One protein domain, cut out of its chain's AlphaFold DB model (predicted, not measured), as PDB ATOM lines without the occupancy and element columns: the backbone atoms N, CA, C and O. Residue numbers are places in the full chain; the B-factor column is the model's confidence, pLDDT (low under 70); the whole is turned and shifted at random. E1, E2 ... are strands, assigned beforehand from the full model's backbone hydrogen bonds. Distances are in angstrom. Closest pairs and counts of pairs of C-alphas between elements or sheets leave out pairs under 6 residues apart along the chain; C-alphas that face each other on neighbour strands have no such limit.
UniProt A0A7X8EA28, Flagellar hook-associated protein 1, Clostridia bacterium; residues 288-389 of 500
ATOM      1  N   ILE A 288     -11.987 -22.722  16.972       54.19
ATOM      2  CA  ILE A 288     -12.273 -21.908  15.794       54.19
ATOM      3  C   ILE A 288     -11.029 -21.806  14.917       54.19
ATOM      4  O   ILE A 288      -9.959 -21.385  15.347       54.19
ATOM      5  N   ASN A 289     -11.176 -22.186  13.651       54.91
ATOM      6  CA  ASN A 289     -10.192 -21.915  12.617       54.91
ATOM      7  C   ASN A 289     -10.691 -20.748  11.766       54.91
ATOM      8  O   ASN A 289     -11.553 -20.912  10.896       54.91
ATOM      9  N   ILE A 290     -10.110 -19.570  11.987       56.47
ATOM     10  CA  ILE A 290     -10.193 -18.471  11.032       56.47
ATOM     11  C   ILE A 290      -9.099 -18.715   9.988       56.47
ATOM     12  O   ILE A 290      -7.948 -18.988  10.315       56.47
ATOM     13  N   SER A 291      -9.454 -18.657   8.705       55.50
ATOM     14  CA  SER A 291      -8.502 -18.738   7.589       55.50
ATOM     15  C   SER A 291      -7.216 -17.941   7.860       55.50
ATOM     16  O   SER A 291      -7.283 -16.758   8.187       55.50
ATOM     17  N   SER A 292      -6.058 -18.579   7.647       49.81
ATOM     18  CA  SER A 292      -4.701 -18.169   8.073       49.81
ATOM     19  C   SER A 292      -4.207 -16.772   7.659       49.81
ATOM     20  O   SER A 292      -3.073 -16.416   7.954       49.81
ATOM     21  N   HIS A 293      -5.007 -16.007   6.916       55.59
ATOM     22  CA  HIS A 293      -4.712 -14.634   6.501       55.59
ATOM     23  C   HIS A 293      -5.266 -13.579   7.473       55.59
ATOM     24  O   HIS A 293      -4.924 -12.412   7.325       55.59
ATOM     25  N   LEU A 294      -6.120 -13.968   8.430       56.19
ATOM     26  CA  LEU A 294      -6.689 -13.066   9.443       56.19
ATOM     27  C   LEU A 294      -5.948 -13.105  10.787       56.19
ATOM     28  O   LEU A 294      -6.028 -12.139  11.536       56.19
ATOM     29  N   GLY A 295      -5.216 -14.187  11.066       56.06
ATOM     30  CA  GLY A 295      -4.548 -14.409  12.346       56.06
ATOM     31  C   GLY A 295      -4.749 -15.832  12.866       56.06
ATOM     32  O   GLY A 295      -5.179 -16.716  12.120       56.06
ATOM     33  N   VAL A 296      -4.424 -16.041  14.141       56.47
ATOM     34  CA  VAL A 296      -4.753 -17.255  14.903       56.47
ATOM     35  C   VAL A 296      -5.802 -16.854  15.939       56.47
ATOM     36  O   VAL A 296      -5.685 -15.787  16.538       56.47
ATOM     37  N   VAL A 297      -6.845 -17.669  16.107       57.47
ATOM     38  CA  VAL A 297      -7.833 -17.458  17.179       57.47
ATOM     39  C   VAL A 297      -7.139 -17.651  18.517       57.47
ATOM     40  O   VAL A 297      -6.313 -18.562  18.633       57.47
ATOM     41  N   ASP A 298      -7.459 -16.802  19.494       56.25
ATOM     42  CA  ASP A 298      -6.967 -17.003  20.854       56.25
ATOM     43  C   ASP A 298      -7.395 -18.413  21.323       56.25
ATOM     44  O   ASP A 298      -8.552 -18.800  21.140       56.25
ATOM     45  N   PRO A 299      -6.471 -19.275  21.788       47.84
ATOM     46  CA  PRO A 299      -6.801 -20.651  22.152       47.84
ATOM     47  C   PRO A 299      -7.756 -20.792  23.351       47.84
ATOM     48  O   PRO A 299      -8.124 -21.941  23.645       47.84
ATOM     49  N   ASP A 300      -8.106 -19.687  24.019       51.09
ATOM     50  CA  ASP A 300      -9.038 -19.626  25.142       51.09
ATOM     51  C   ASP A 300     -10.514 -19.738  24.679       51.09
ATOM     52  O   ASP A 300     -11.007 -18.867  23.959       51.09
ATOM     53  N   PRO A 301     -11.230 -20.828  25.027       47.34
ATOM     54  CA  PRO A 301     -12.627 -21.024  24.640       47.34
ATOM     55  C   PRO A 301     -13.601 -20.030  25.292       47.34
ATOM     56  O   PRO A 301     -14.698 -19.875  24.758       47.34
ATOM     57  N   ASP A 302     -13.212 -19.347  26.374       50.09
ATOM     58  CA  ASP A 302     -14.050 -18.341  27.043       50.09
ATOM     59  C   ASP A 302     -14.109 -17.017  26.245       50.09
ATOM     60  O   ASP A 302     -14.948 -16.157  26.505       50.09
ATOM     61  N   GLU A 303     -13.254 -16.845  25.227       54.31
ATOM     62  CA  GLU A 303     -13.232 -15.648  24.375       54.31
ATOM     63  C   GLU A 303     -14.091 -15.768  23.099       54.31
ATOM     64  O   GLU A 303     -13.995 -14.921  22.198       54.31
ATOM     65  N   THR A 304     -14.915 -16.819  22.979       57.44
ATOM     66  CA  THR A 304     -15.801 -17.000  21.821       57.44
ATOM     67  C   THR A 304     -17.167 -17.569  22.210       57.44
ATOM     68  O   THR A 304     -17.278 -18.745  22.542       57.44
ATOM     69  N   GLU A 305     -18.226 -16.773  22.063       66.31
ATOM     70  CA  GLU A 305     -19.622 -17.178  22.337       66.31
ATOM     71  C   GLU A 305     -20.389 -17.546  21.048       66.31
ATOM     72  O   GLU A 305     -21.586 -17.317  20.896       66.31
ATOM     73  N   LEU A 306     -19.692 -18.096  20.048       68.56
ATOM     74  CA  LEU A 306     -20.316 -18.455  18.771       68.56
ATOM     75  C   LEU A 306     -20.950 -19.853  18.812       68.56
ATOM     76  O   LEU A 306     -20.305 -20.838  19.169       68.56
ATOM     77  N   SER A 307     -22.191 -19.967  18.333       64.38
ATOM     78  CA  SER A 307     -22.911 -21.244  18.236       64.38
ATOM     79  C   SER A 307     -22.399 -22.124  17.086       64.38
ATOM     80  O   SER A 307     -22.427 -21.718  15.927       64.38
ATOM     81  N   SER A 308     -22.023 -23.382  17.341       60.09
ATOM     82  CA  SER A 308     -21.561 -24.274  16.259       60.09
ATOM     83  C   SER A 308     -22.628 -24.600  15.202       60.09
ATOM     84  O   SER A 308     -22.298 -24.981  14.078       60.09
ATOM     85  N   ASP A 309     -23.905 -24.429  15.553       58.81
ATOM     86  CA  ASP A 309     -25.059 -24.758  14.706       58.81
ATOM     87  C   ASP A 309     -25.353 -23.674  13.659       58.81
ATOM     88  O   ASP A 309     -26.234 -23.825  12.808       58.81
ATOM     89  N   SER A 310     -24.625 -22.560  13.720       70.44
ATOM     90  CA  SER A 310     -24.791 -21.415  12.836       70.44
ATOM     91  C   SER A 310     -23.563 -21.221  11.950       70.44
ATOM     92  O   SER A 310     -22.425 -21.430  12.356       70.44
ATOM     93  N   GLU A 311     -23.772 -20.788  10.707       79.00
ATOM     94  CA  GLU A 311     -22.655 -20.395   9.844       79.00
ATOM     95  C   GLU A 311     -22.258 -18.949  10.158       79.00
ATOM     96  O   GLU A 311     -23.084 -18.040  10.036       79.00
ATOM     97  N   TYR A 312     -20.983 -18.727  10.489       82.62
ATOM     98  CA  TYR A 312     -20.422 -17.390  10.682       82.62
ATOM     99  C   TYR A 312     -19.390 -17.051   9.606       82.62
ATOM    100  O   TYR A 312     -18.684 -17.910   9.060       82.62
ATOM    101  N   ARG A 313     -19.282 -15.759   9.299       85.00
ATOM    102  CA  ARG A 313     -18.211 -15.217   8.463       85.00
ATOM    103  C   ARG A 313     -17.750 -13.866   8.976       85.00
ATOM    104  O   ARG A 313     -18.537 -13.096   9.515       85.00
ATOM    105  N   ILE A 314     -16.495 -13.555   8.696       85.31
ATOM    106  CA  ILE A 314     -15.930 -12.226   8.879       85.31
ATOM    107  C   ILE A 314     -15.917 -11.544   7.515       85.31
ATOM    108  O   ILE A 314     -15.341 -12.058   6.550       85.31
ATOM    109  N   VAL A 315     -16.584 -10.398   7.422       85.56
ATOM    110  CA  VAL A 315     -16.563  -9.549   6.232       85.56
ATOM    111  C   VAL A 315     -15.504  -8.477   6.426       85.56
ATOM    112  O   VAL A 315     -15.608  -7.643   7.322       85.56
ATOM    113  N   VAL A 316     -14.497  -8.496   5.556       86.19
ATOM    114  CA  VAL A 316     -13.446  -7.481   5.499       86.19
ATOM    115  C   VAL A 316     -13.794  -6.494   4.396       86.19
ATOM    116  O   VAL A 316     -13.897  -6.869   3.223       86.19
ATOM    117  N   THR A 317     -13.946  -5.223   4.756       86.75
ATOM    118  CA  THR A 317     -14.184  -4.132   3.801       86.75
ATOM    119  C   THR A 317     -13.074  -3.097   3.884       86.75
ATOM    120  O   THR A 317     -12.482  -2.918   4.938       86.75
ATOM    121  N   GLN A 318     -12.784  -2.421   2.773       88.25
ATOM    122  CA  GLN A 318     -11.836  -1.310   2.736       88.25
ATOM    123  C   GLN A 318     -12.547  -0.067   2.199       88.25
ATOM    124  O   GLN A 318     -13.266  -0.168   1.202       88.25
ATOM    125  N   ASN A 319     -12.384   1.072   2.872       86.44
ATOM    126  CA  ASN A 319     -12.955   2.345   2.428       86.44
ATOM    127  C   ASN A 319     -12.028   3.076   1.431       86.44
ATOM    128  O   ASN A 319     -10.907   2.637   1.163       86.44
ATOM    129  N   ASP A 320     -12.499   4.200   0.885       84.94
ATOM    130  CA  ASP A 320     -11.748   5.016  -0.085       84.94
ATOM    131  C   ASP A 320     -10.449   5.620   0.500       84.94
ATOM    132  O   ASP A 320      -9.551   5.988  -0.258       84.94
ATOM    133  N   ASP A 321     -10.330   5.673   1.832       84.94
ATOM    134  CA  ASP A 321      -9.165   6.159   2.585       84.94
ATOM    135  C   ASP A 321      -8.205   5.025   3.004       84.94
ATOM    136  O   ASP A 321      -7.323   5.219   3.843       84.94
ATOM    137  N   ASN A 322      -8.347   3.835   2.409       80.50
ATOM    138  CA  ASN A 322      -7.560   2.630   2.686       80.50
ATOM    139  C   ASN A 322      -7.714   2.022   4.099       80.50
ATOM    140  O   ASN A 322      -7.014   1.047   4.388       80.50
ATOM    141  N   GLN A 323      -8.631   2.505   4.941       83.69
ATOM    142  CA  GLN A 323      -8.939   1.878   6.234       83.69
ATOM    143  C   GLN A 323      -9.680   0.560   6.026       83.69
ATOM    144  O   GLN A 323     -10.508   0.443   5.119       83.69
ATOM    145  N   VAL A 324      -9.378  -0.429   6.865       82.62
ATOM    146  CA  VAL A 324      -9.921  -1.785   6.762       82.62
ATOM    147  C   VAL A 324     -10.848  -2.031   7.941       82.62
ATOM    148  O   VAL A 324     -10.445  -1.841   9.076       82.62
ATOM    149  N   TYR A 325     -12.072  -2.476   7.670       86.44
ATOM    150  CA  TYR A 325     -13.064  -2.796   8.691       86.44
ATOM    151  C   TYR A 325     -13.394  -4.280   8.701       86.44
ATOM    152  O   TYR A 325     -13.535  -4.899   7.640       86.44
ATOM    153  N   LEU A 326     -13.586  -4.807   9.904       86.44
ATOM    154  CA  LEU A 326     -13.995  -6.167  10.209       86.44
ATOM    155  C   LEU A 326     -15.437  -6.154  10.731       86.44
ATOM    156  O   LEU A 326     -15.783  -5.349  11.590       86.44
ATOM    157  N   GLN A 327     -16.276  -7.053  10.221       89.00
ATOM    158  CA  GLN A 327     -17.646  -7.255  10.697       89.00
ATOM    159  C   GLN A 327     -17.923  -8.750  10.821       89.00
ATOM    160  O   GLN A 327     -17.798  -9.480   9.832       89.00
ATOM    161  N   LEU A 328     -18.342  -9.193  12.004       87.81
ATOM    162  CA  LEU A 328     -18.882 -10.535  12.181       87.81
ATOM    163  C   LEU A 328     -20.297 -10.588  11.601       87.81
ATOM    164  O   LEU A 328     -21.101  -9.681  11.820       87.81
ATOM    165  N   GLN A 329     -20.598 -11.640  10.845       88.06
ATOM    166  CA  GLN A 329     -21.942 -11.919  10.360       88.06
ATOM    167  C   GLN A 329     -22.348 -13.357  10.665       88.06
ATOM    168  O   GLN A 329     -21.564 -14.282  10.439       88.06
ATOM    169  N   LYS A 330     -23.603 -13.531  11.077       87.19
ATOM    170  CA  LYS A 330     -24.267 -14.822  11.279       87.19
ATOM    171  C   LYS A 330     -25.254 -15.074  10.149       87.19
ATOM    172  O   LYS A 330     -25.924 -14.156   9.664       87.19
ATOM    173  N   LYS A 331     -25.337 -16.318   9.694       85.50
ATOM    174  CA  LYS A 331     -26.338 -16.740   8.719       85.50
ATOM    175  C   LYS A 331     -27.643 -17.071   9.434       85.50
ATOM    176  O   LYS A 331     -27.713 -18.025  10.198       85.50
ATOM    177  N   GLU A 332     -28.688 -16.316   9.126       84.88
ATOM    178  CA  GLU A 332     -30.051 -16.578   9.581       84.88
ATOM    179  C   GLU A 332     -30.932 -16.910   8.375       84.88
ATOM    180  O   GLU A 332     -31.072 -16.112   7.442       84.88
ATOM    181  N   GLU A 333     -31.517 -18.110   8.381       83.62
ATOM    182  CA  GLU A 333     -32.249 -18.693   7.250       83.62
ATOM    183  C   GLU A 333     -31.405 -18.714   5.956       83.62
ATOM    184  O   GLU A 333     -30.613 -19.627   5.730       83.62
ATOM    185  N   ASN A 334     -31.562 -17.698   5.100       83.06
ATOM    186  CA  ASN A 334     -30.850 -17.528   3.829       83.06
ATOM    187  C   ASN A 334     -30.112 -16.182   3.715       83.06
ATOM    188  O   ASN A 334     -29.554 -15.887   2.656       83.06
ATOM    189  N   ASN A 335     -30.106 -15.357   4.767       88.06
ATOM    190  CA  ASN A 335     -29.492 -14.031   4.760       88.06
ATOM    191  C   ASN A 335     -28.380 -13.933   5.808       88.06
ATOM    192  O   ASN A 335     -28.441 -14.551   6.863       88.06
ATOM    193  N   TRP A 336     -27.366 -13.123   5.513       89.12
ATOM    194  CA  TRP A 336     -26.319 -12.783   6.472       89.12
ATOM    195  C   TRP A 336     -26.721 -11.518   7.224       89.12
ATOM    196  O   TRP A 336     -27.035 -10.514   6.578       89.12
ATOM    197  N   LYS A 337     -26.713 -11.569   8.556       89.81
ATOM    198  CA  LYS A 337     -26.939 -10.410   9.425       89.81
ATOM    199  C   LYS A 337     -25.660 -10.036  10.157       89.81
ATOM    200  O   LYS A 337     -24.880 -10.916  10.510       89.81
ATOM    201  N   ASP A 338     -25.463  -8.736  10.346       89.81
ATOM    202  CA  ASP A 338     -24.354  -8.183  11.122       89.81
ATOM    203  C   ASP A 338     -24.548  -8.514  12.608       89.81
ATOM    204  O   ASP A 338     -25.640  -8.331  13.145       89.81
ATOM    205  N   VAL A 339     -23.488  -9.018  13.237       84.44
ATOM    206  CA  VAL A 339     -23.398  -9.291  14.674       84.44
ATOM    207  C   VAL A 339     -22.443  -8.264  15.271       84.44
ATOM    208  O   VAL A 339     -21.270  -8.229  14.894       84.44
ATOM    209  N   GLY A 340     -22.948  -7.413  16.165       83.19
ATOM    210  CA  GLY A 340     -22.192  -6.307  16.758       83.19
ATOM    211  C   GLY A 340     -21.784  -5.210  15.768       83.19
ATOM    212  O   GLY A 340     -22.212  -5.190  14.609       83.19
ATOM    213  N   ASP A 341     -20.942  -4.293  16.237       84.19
ATOM    214  CA  ASP A 341     -20.472  -3.145  15.458       84.19
ATOM    215  C   ASP A 341     -19.288  -3.486  14.534       84.19
ATOM    216  O   ASP A 341     -18.532  -4.437  14.751       84.19
ATOM    217  N   LYS A 342     -19.100  -2.662  13.493       86.19
ATOM    218  CA  LYS A 342     -17.910  -2.716  12.630       86.19
ATOM    219  C   LYS A 342     -16.684  -2.253  13.401       86.19
ATOM    220  O   LYS A 342     -16.674  -1.131  13.899       86.19
ATOM    221  N   MET A 343     -15.627  -3.056  13.374       84.69
ATOM    222  CA  MET A 343     -14.349  -2.728  14.001       84.69
ATOM    223  C   MET A 343     -13.332  -2.252  12.962       84.69
ATOM    224  O   MET A 343     -13.221  -2.861  11.897       84.69
ATOM    225  N   ASP A 344     -12.590  -1.178  13.240       82.62
ATOM    226  CA  ASP A 344     -11.454  -0.758  12.406       82.62
ATOM    227  C   ASP A 344     -10.235  -1.636  12.738       82.62
ATOM    228  O   ASP A 344      -9.865  -1.796  13.896       82.62
ATOM    229  N   PHE A 345      -9.615  -2.221  11.713       75.75
ATOM    230  CA  PHE A 345      -8.448  -3.097  11.834       75.75
ATOM    231  C   PHE A 345      -7.240  -2.387  12.460       75.75
ATOM    232  O   PHE A 345      -6.366  -3.039  13.023       75.75
ATOM    233  N   TYR A 346      -7.156  -1.064  12.307       76.88
ATOM    234  CA  TYR A 346      -6.047  -0.258  12.812       76.88
ATOM    235  C   TYR A 346      -6.336   0.417  14.154       76.88
ATOM    236  O   TYR A 346      -5.470   1.154  14.633       76.88
ATOM    237  N   ASP A 347      -7.521   0.216  14.738       71.75
ATOM    238  CA  ASP A 347      -7.797   0.723  16.080       71.75
ATOM    239  C   ASP A 347      -6.979  -0.094  17.091       71.75
ATOM    240  O   ASP A 347      -6.999  -1.324  17.077       71.75
ATOM    241  N   ASP A 348      -6.170   0.589  17.900       53.56
ATOM    242  CA  ASP A 348      -5.109   0.007  18.738       53.56
ATOM    243  C   ASP A 348      -5.701  -0.650  19.997       53.56
ATOM    244  O   ASP A 348      -5.506  -0.185  21.122       53.56
ATOM    245  N   THR A 349      -6.467  -1.730  19.823       54.78
ATOM    246  CA  THR A 349      -7.051  -2.516  20.920       54.78
ATOM    247  C   THR A 349      -6.119  -3.642  21.367       54.78
ATOM    248  O   THR A 349      -6.538  -4.771  21.558       54.78
ATOM    249  N   GLY A 350      -4.826  -3.370  21.553       58.00
ATOM    250  CA  GLY A 350      -3.874  -4.398  21.986       58.00
ATOM    251  C   GLY A 350      -3.687  -5.529  20.964       58.00
ATOM    252  O   GLY A 350      -4.163  -5.478  19.837       58.00
ATOM    253  N   SER A 351      -2.928  -6.563  21.330       64.06
ATOM    254  CA  SER A 351      -2.542  -7.647  20.411       64.06
ATOM    255  C   SER A 351      -3.719  -8.452  19.817       64.06
ATOM    256  O   SER A 351      -3.505  -9.204  18.863       64.06
ATOM    257  N   ASN A 352      -4.935  -8.294  20.351       67.69
ATOM    258  CA  ASN A 352      -6.133  -9.057  20.009       67.69
ATOM    259  C   ASN A 352      -7.259  -8.117  19.532       67.69
ATOM    260  O   ASN A 352      -7.422  -7.018  20.052       67.69
ATOM    261  N   ILE A 353      -8.064  -8.554  18.560       73.44
ATOM    262  CA  ILE A 353      -9.309  -7.882  18.165       73.44
ATOM    263  C   ILE A 353     -10.488  -8.759  18.557       73.44
ATOM    264  O   ILE A 353     -10.519  -9.935  18.194       73.44
ATOM    265  N   THR A 354     -11.487  -8.145  19.188       76.50
ATOM    266  CA  THR A 354     -12.802  -8.739  19.435       76.50
ATOM    267  C   THR A 354     -13.829  -8.115  18.495       76.50
ATOM    268  O   THR A 354     -13.942  -6.892  18.403       76.50
ATOM    269  N   ILE A 355     -14.578  -8.951  17.778       77.88
ATOM    270  CA  ILE A 355     -15.699  -8.529  16.926       77.88
ATOM    271  C   ILE A 355     -16.967  -9.280  17.319       77.88
ATOM    272  O   ILE A 355     -16.909 -10.470  17.623       77.88
ATOM    273  N   GLY A 356     -18.108  -8.598  17.259       76.81
ATOM    274  CA  GLY A 356     -19.396  -9.138  17.688       76.81
ATOM    275  C   GLY A 356     -20.012  -8.336  18.829       76.81
ATOM    276  O   GLY A 356     -19.608  -7.201  19.087       76.81
ATOM    277  N   THR A 357     -21.016  -8.904  19.487       76.19
ATOM    278  CA  THR A 357     -21.591  -8.336  20.709       76.19
ATOM    279  C   THR A 357     -20.867  -8.942  21.903       76.19
ATOM    280  O   THR A 357     -21.091 -10.103  22.231       76.19
ATOM    281  N   SER A 358     -19.958  -8.179  22.512       63.28
ATOM    282  CA  SER A 358     -19.340  -8.558  23.789       63.28
ATOM    283  C   SER A 358     -20.418  -8.579  24.884       63.28
ATOM    284  O   SER A 358     -21.278  -7.694  24.859       63.28
ATOM    285  N   PRO A 359     -20.372  -9.509  25.852       58.19
ATOM    286  CA  PRO A 359     -21.295  -9.511  26.974       58.19
ATOM    287  C   PRO A 359     -21.062  -8.238  27.794       58.19
ATOM    288  O   PRO A 359     -19.949  -7.991  28.265       58.19
ATOM    289  N   GLU A 360     -22.092  -7.413  27.960       54.94
ATOM    290  CA  GLU A 360     -22.177  -6.508  29.110       54.94
ATOM    291  C   GLU A 360     -22.917  -7.252  30.231       54.94
ATOM    292  O   GLU A 360     -23.780  -8.079  29.945       54.94
ATOM    293  N   GLU A 361     -22.537  -6.993  31.491       45.62
ATOM    294  CA  GLU A 361     -23.024  -7.641  32.726       45.62
ATOM    295  C   GLU A 361     -24.391  -8.358  32.597       45.62
ATOM    296  O   GLU A 361     -25.444  -7.761  32.820       45.62
ATOM    297  N   GLY A 362     -24.361  -9.667  32.306       45.06
ATOM    298  CA  GLY A 362     -25.515 -10.565  32.437       45.06
ATOM    299  C   GLY A 362     -26.306 -10.924  31.170       45.06
ATOM    300  O   GLY A 362     -27.339 -11.575  31.318       45.06
ATOM    301  N   GLU A 363     -25.868 -10.561  29.959       51.50
ATOM    302  CA  GLU A 363     -26.466 -11.055  28.698       51.50
ATOM    303  C   GLU A 363     -25.511 -11.976  27.914       51.50
ATOM    304  O   GLU A 363     -24.304 -11.761  27.935       51.50
ATOM    305  N   GLU A 364     -26.050 -12.981  27.205       56.75
ATOM    306  CA  GLU A 364     -25.290 -13.800  26.241       56.75
ATOM    307  C   GLU A 364     -24.891 -12.934  25.032       56.75
ATOM    308  O   GLU A 364     -25.747 -12.377  24.334       56.75
ATOM    309  N   GLY A 365     -23.591 -12.800  24.784       64.81
ATOM    310  CA  GLY A 365     -23.029 -12.163  23.603       64.81
ATOM    311  C   GLY A 365     -22.843 -13.144  22.438       64.81
ATOM    312  O   GLY A 365     -22.993 -14.353  22.548       64.81
ATOM    313  N   GLU A 366     -22.515 -12.610  21.263       71.94
ATOM    314  CA  GLU A 366     -22.040 -13.397  20.123       71.94
ATOM    315  C   GLU A 366     -20.791 -12.702  19.591       71.94
ATOM    316  O   GLU A 366     -20.868 -11.780  18.771       71.94
ATOM    317  N   PHE A 367     -19.625 -13.115  20.076       71.50
ATOM    318  CA  PHE A 367     -18.354 -12.498  19.712       71.50
ATOM    319  C   PHE A 367     -17.253 -13.519  19.452       71.50
ATOM    320  O   PHE A 367     -17.352 -14.698  19.793       71.50
ATOM    321  N   ILE A 368     -16.198 -13.045  18.796       71.75
ATOM    322  CA  ILE A 368     -14.968 -13.792  18.573       71.75
ATOM    323  C   ILE A 368     -13.763 -12.880  18.743       71.75
ATOM    324  O   ILE A 368     -13.711 -11.797  18.150       71.75
ATOM    325  N   THR A 369     -12.780 -13.361  19.500       71.62
ATOM    326  CA  THR A 369     -11.478 -12.714  19.655       71.62
ATOM    327  C   THR A 369     -10.400 -13.450  18.861       71.62
ATOM    328  O   THR A 369     -10.359 -14.680  18.803       71.62
ATOM    329  N   PHE A 370      -9.517 -12.711  18.193       69.88
ATOM    330  CA  PHE A 370      -8.357 -13.290  17.518       69.88
ATOM    331  C   PHE A 370      -7.148 -12.360  17.552       69.88
ATOM    332  O   PHE A 370      -7.275 -11.135  17.533       69.88
ATOM    333  N   THR A 371      -5.956 -12.954  17.552       66.56
ATOM    334  CA  THR A 371      -4.697 -12.212  17.471       66.56
ATOM    335  C   THR A 371      -4.476 -11.717  16.046       66.56
ATOM    336  O   THR A 371      -4.516 -12.498  15.088       66.56
ATOM    337  N   LEU A 372      -4.206 -10.420  15.900       63.97
ATOM    338  CA  LEU A 372      -4.017  -9.783  14.599       63.97
ATOM    339  C   LEU A 372      -2.769 -10.283  13.860       63.97
ATOM    340  O   LEU A 372      -1.688 -10.433  14.432       63.97
ATOM    341  N   ALA A 373      -2.890 -10.443  12.541       62.75
ATOM    342  CA  ALA A 373      -1.728 -10.511  11.658       62.75
ATOM    343  C   ALA A 373      -1.049  -9.128  11.530       62.75
ATOM    344  O   ALA A 373      -1.721  -8.100  11.536       62.75
ATOM    345  N   GLU A 374       0.275  -9.090  11.313       66.25
ATOM    346  CA  GLU A 374       1.052  -7.837  11.148       66.25
ATOM    347  C   GLU A 374       0.594  -6.959   9.961       66.25
ATOM    348  O   GLU A 374       0.988  -5.798   9.842       66.25
ATOM    349  N   THR A 375      -0.216  -7.506   9.053       73.81
ATOM    350  CA  THR A 375      -0.744  -6.813   7.873       73.81
ATOM    351  C   THR A 375      -2.241  -7.057   7.730       73.81
ATOM    352  O   THR A 375      -2.671  -8.191   7.955       73.81
ATOM    353  N   PRO A 376      -3.024  -6.060   7.271       73.19
ATOM    354  CA  PRO A 376      -4.456  -6.226   7.090       73.19
ATOM    355  C   PRO A 376      -4.785  -7.316   6.060       73.19
ATOM    356  O   PRO A 376      -4.126  -7.409   5.015       73.19
ATOM    357  N   PRO A 377      -5.832  -8.113   6.312       72.81
ATOM    358  CA  PRO A 377      -6.355  -9.076   5.353       72.81
ATOM    359  C   PRO A 377      -6.884  -8.359   4.097       72.81
ATOM    360  O   PRO A 377      -7.411  -7.245   4.188       72.81
ATOM    361  N   PRO A 378      -6.808  -8.973   2.901       80.56
ATOM    362  CA  PRO A 378      -7.457  -8.410   1.723       80.56
ATOM    363  C   PRO A 378      -8.990  -8.344   1.900       80.56
ATOM    364  O   PRO A 378      -9.562  -9.191   2.592       80.56
ATOM    365  N   PRO A 379      -9.696  -7.394   1.257       83.81
ATOM    366  CA  PRO A 379     -11.155  -7.344   1.303       83.81
ATOM    367  C   PRO A 379     -11.787  -8.646   0.804       83.81
ATOM    368  O   PRO A 379     -11.386  -9.189  -0.230       83.81
ATOM    369  N   GLY A 380     -12.788  -9.146   1.523       84.88
ATOM    370  CA  GLY A 380     -13.398 -10.434   1.215       84.88
ATOM    371  C   GLY A 380     -14.221 -11.012   2.358       84.88
ATOM    372  O   GLY A 380     -14.315 -10.435   3.438       84.88
ATOM    373  N   ASN A 381     -14.817 -12.174   2.091       83.12
ATOM    374  CA  ASN A 381     -15.565 -12.947   3.077       83.12
ATOM    375  C   ASN A 381     -14.705 -14.118   3.543       83.12
ATOM    376  O   ASN A 381     -14.292 -14.939   2.721       83.12
ATOM    377  N   TYR A 382     -14.489 -14.209   4.846       79.44
ATOM    378  CA  TYR A 382     -13.679 -15.242   5.472       79.44
ATOM    379  C   TYR A 382     -14.570 -16.117   6.340       79.44
ATOM    380  O   TYR A 382     -15.263 -15.619   7.223       79.44
ATOM    381  N   THR A 383     -14.594 -17.416   6.060       71.81
ATOM    382  CA  THR A 383     -15.443 -18.357   6.793       71.81
ATOM    383  C   THR A 383     -14.815 -18.681   8.140       71.81
ATOM    384  O   THR A 383     -13.625 -18.992   8.214       71.81
ATOM    385  N   VAL A 384     -15.632 -18.624   9.187       69.12
ATOM    386  CA  VAL A 384     -15.276 -19.104  10.519       69.12
ATOM    387  C   VAL A 384     -15.630 -20.585  10.543       69.12
ATOM    388  O   VAL A 384     -16.806 -20.943  10.524       69.12
ATOM    389  N   ASN A 385     -14.619 -21.452  10.478       60.91
ATOM    390  CA  ASN A 385     -14.851 -22.889  10.541       60.91
ATOM    391  C   ASN A 385     -14.708 -23.346  11.985       60.91
ATOM    392  O   ASN A 385     -13.635 -23.223  12.580       60.91
ATOM    393  N   PHE A 386     -15.766 -23.940  12.517       60.66
ATOM    394  CA  PHE A 386     -15.677 -24.696  13.750       60.66
ATOM    395  C   PHE A 386     -15.017 -26.032  13.434       60.66
ATOM    396  O   PHE A 386     -15.481 -26.805  12.594       60.66
ATOM    397  N   THR A 387     -13.872 -26.275  14.056       54.41
ATOM    398  CA  THR A 387     -13.262 -27.599  14.016       54.41
ATOM    399  C   THR A 387     -14.108 -28.507  14.896       54.41
ATOM    400  O   THR A 387     -14.302 -28.231  16.078       54.41
ATOM    401  N   ALA A 388     -14.648 -29.533  14.247       55.69
ATOM    402  CA  ALA A 388     -15.649 -30.465  14.735       55.69
ATOM    403  C   ALA A 388     -15.103 -31.399  15.855       55.69
ATOM    404  O   ALA A 388     -13.926 -31.296  16.222       55.69
ATOM    405  N   PRO A 389     -15.942 -32.291  16.413       56.34
ATOM    406  CA  PRO A 389     -15.667 -33.024  17.645       56.34
ATOM    407  C   PRO A 389     -14.458 -33.952  17.525       56.34
ATOM    408  O   PRO A 389     -14.203 -34.527  16.472       56.34
TER     409      PRO A 389
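This is residues 288 to 389 of the 500 residues of the protein "Flagellar hook-associated protein 1" of Clostridia bacterium (UniProt A0A7X8EA28). Two sheets lie face to face as a sandwich: a large, strongly twisted sheet of five strands, E1 E8 E3 E4 E5, and a smaller one, E2 E7 E6, whose strands cross those of the first at 45 degrees. The edges draw near each other on both sides, E5 beside E6 where E5 bends, and E1 beside E2, which gives a flattened barrel-like shell. The printed part has 102 residues with no named helix and eight strands, E1 to E8 in order along the chain; both sheets are antiparallel throughout and the class is all strand. The whole is compact and rounded, with a radius of gyration of the C-alphas of 13.1 A and spans of 37 by 31 by 29 A.

Start in the large sheet with E3, residues 312 to 318, and E4, residues 324 to 332, a hairpin at 150 degrees; look for N 315 and O 327, 2.9 A apart. E5, residues 335 to 344, forms a hairpin with E4, with N 337 and O 330 at 2.9 A; E3, E4 and E5 are a meander, each strand the antiparallel neighbour of the one before. On the other side of E3 find E8, residues 380 to 387, with N 314 and O 382 at 2.8 A. E8 pairs with E3 over residues 380 to 384 and, staggered, over 384 to 386 with the edge strand E1, residues 288 to 290; there N 289 and O 385 are 2.9 A apart. In the other sheet, E7, residues 366 to 372, is the inner strand. It forms a hairpin with E6, residues 352 to 357, where N 368 and O 355 are 2.9 A apart, and pairs with E2, residues 295 to 297, where N 371 and O 296 are 3.0 A apart. E5, an edge strand of the large sheet, bends by 73 degrees at Gly 340, whose C-alpha is 4.1 A from that of Gly 356 in E6, the closest pair of these two strands. The closest C-alphas of E1 and E2 are those of Ile 288 and Val 297, 6.4 A apart. E3 is apart from E6 and from E7.

Find C-alpha 288 at (-12.273, -21.908, 15.794), where the three-residue E1 begins; E2 is as short. E3 runs 19.9 A from its first to its last C-alpha. E4 begins at C-alpha 324, (-9.921, -1.785, 6.762), and runs 25.1 A; E5 follows with 23.7 A. E6 measures 15.5 A and E7 19.2 A. E8 runs 21.4 A to C-alpha 387 at (-13.262, -27.599, 14.016).

The two C-alphas farthest apart, those of Asp 321 and Pro 389, are 42.5 A apart. The printed part has no cut. The link from E2 to E3, residues 298 to 311, is long. The mean pLDDT of the printed part is 70.9, and 46 residues are under 70, among them residues 288 to 309, 358 to 365 and 384 to 389.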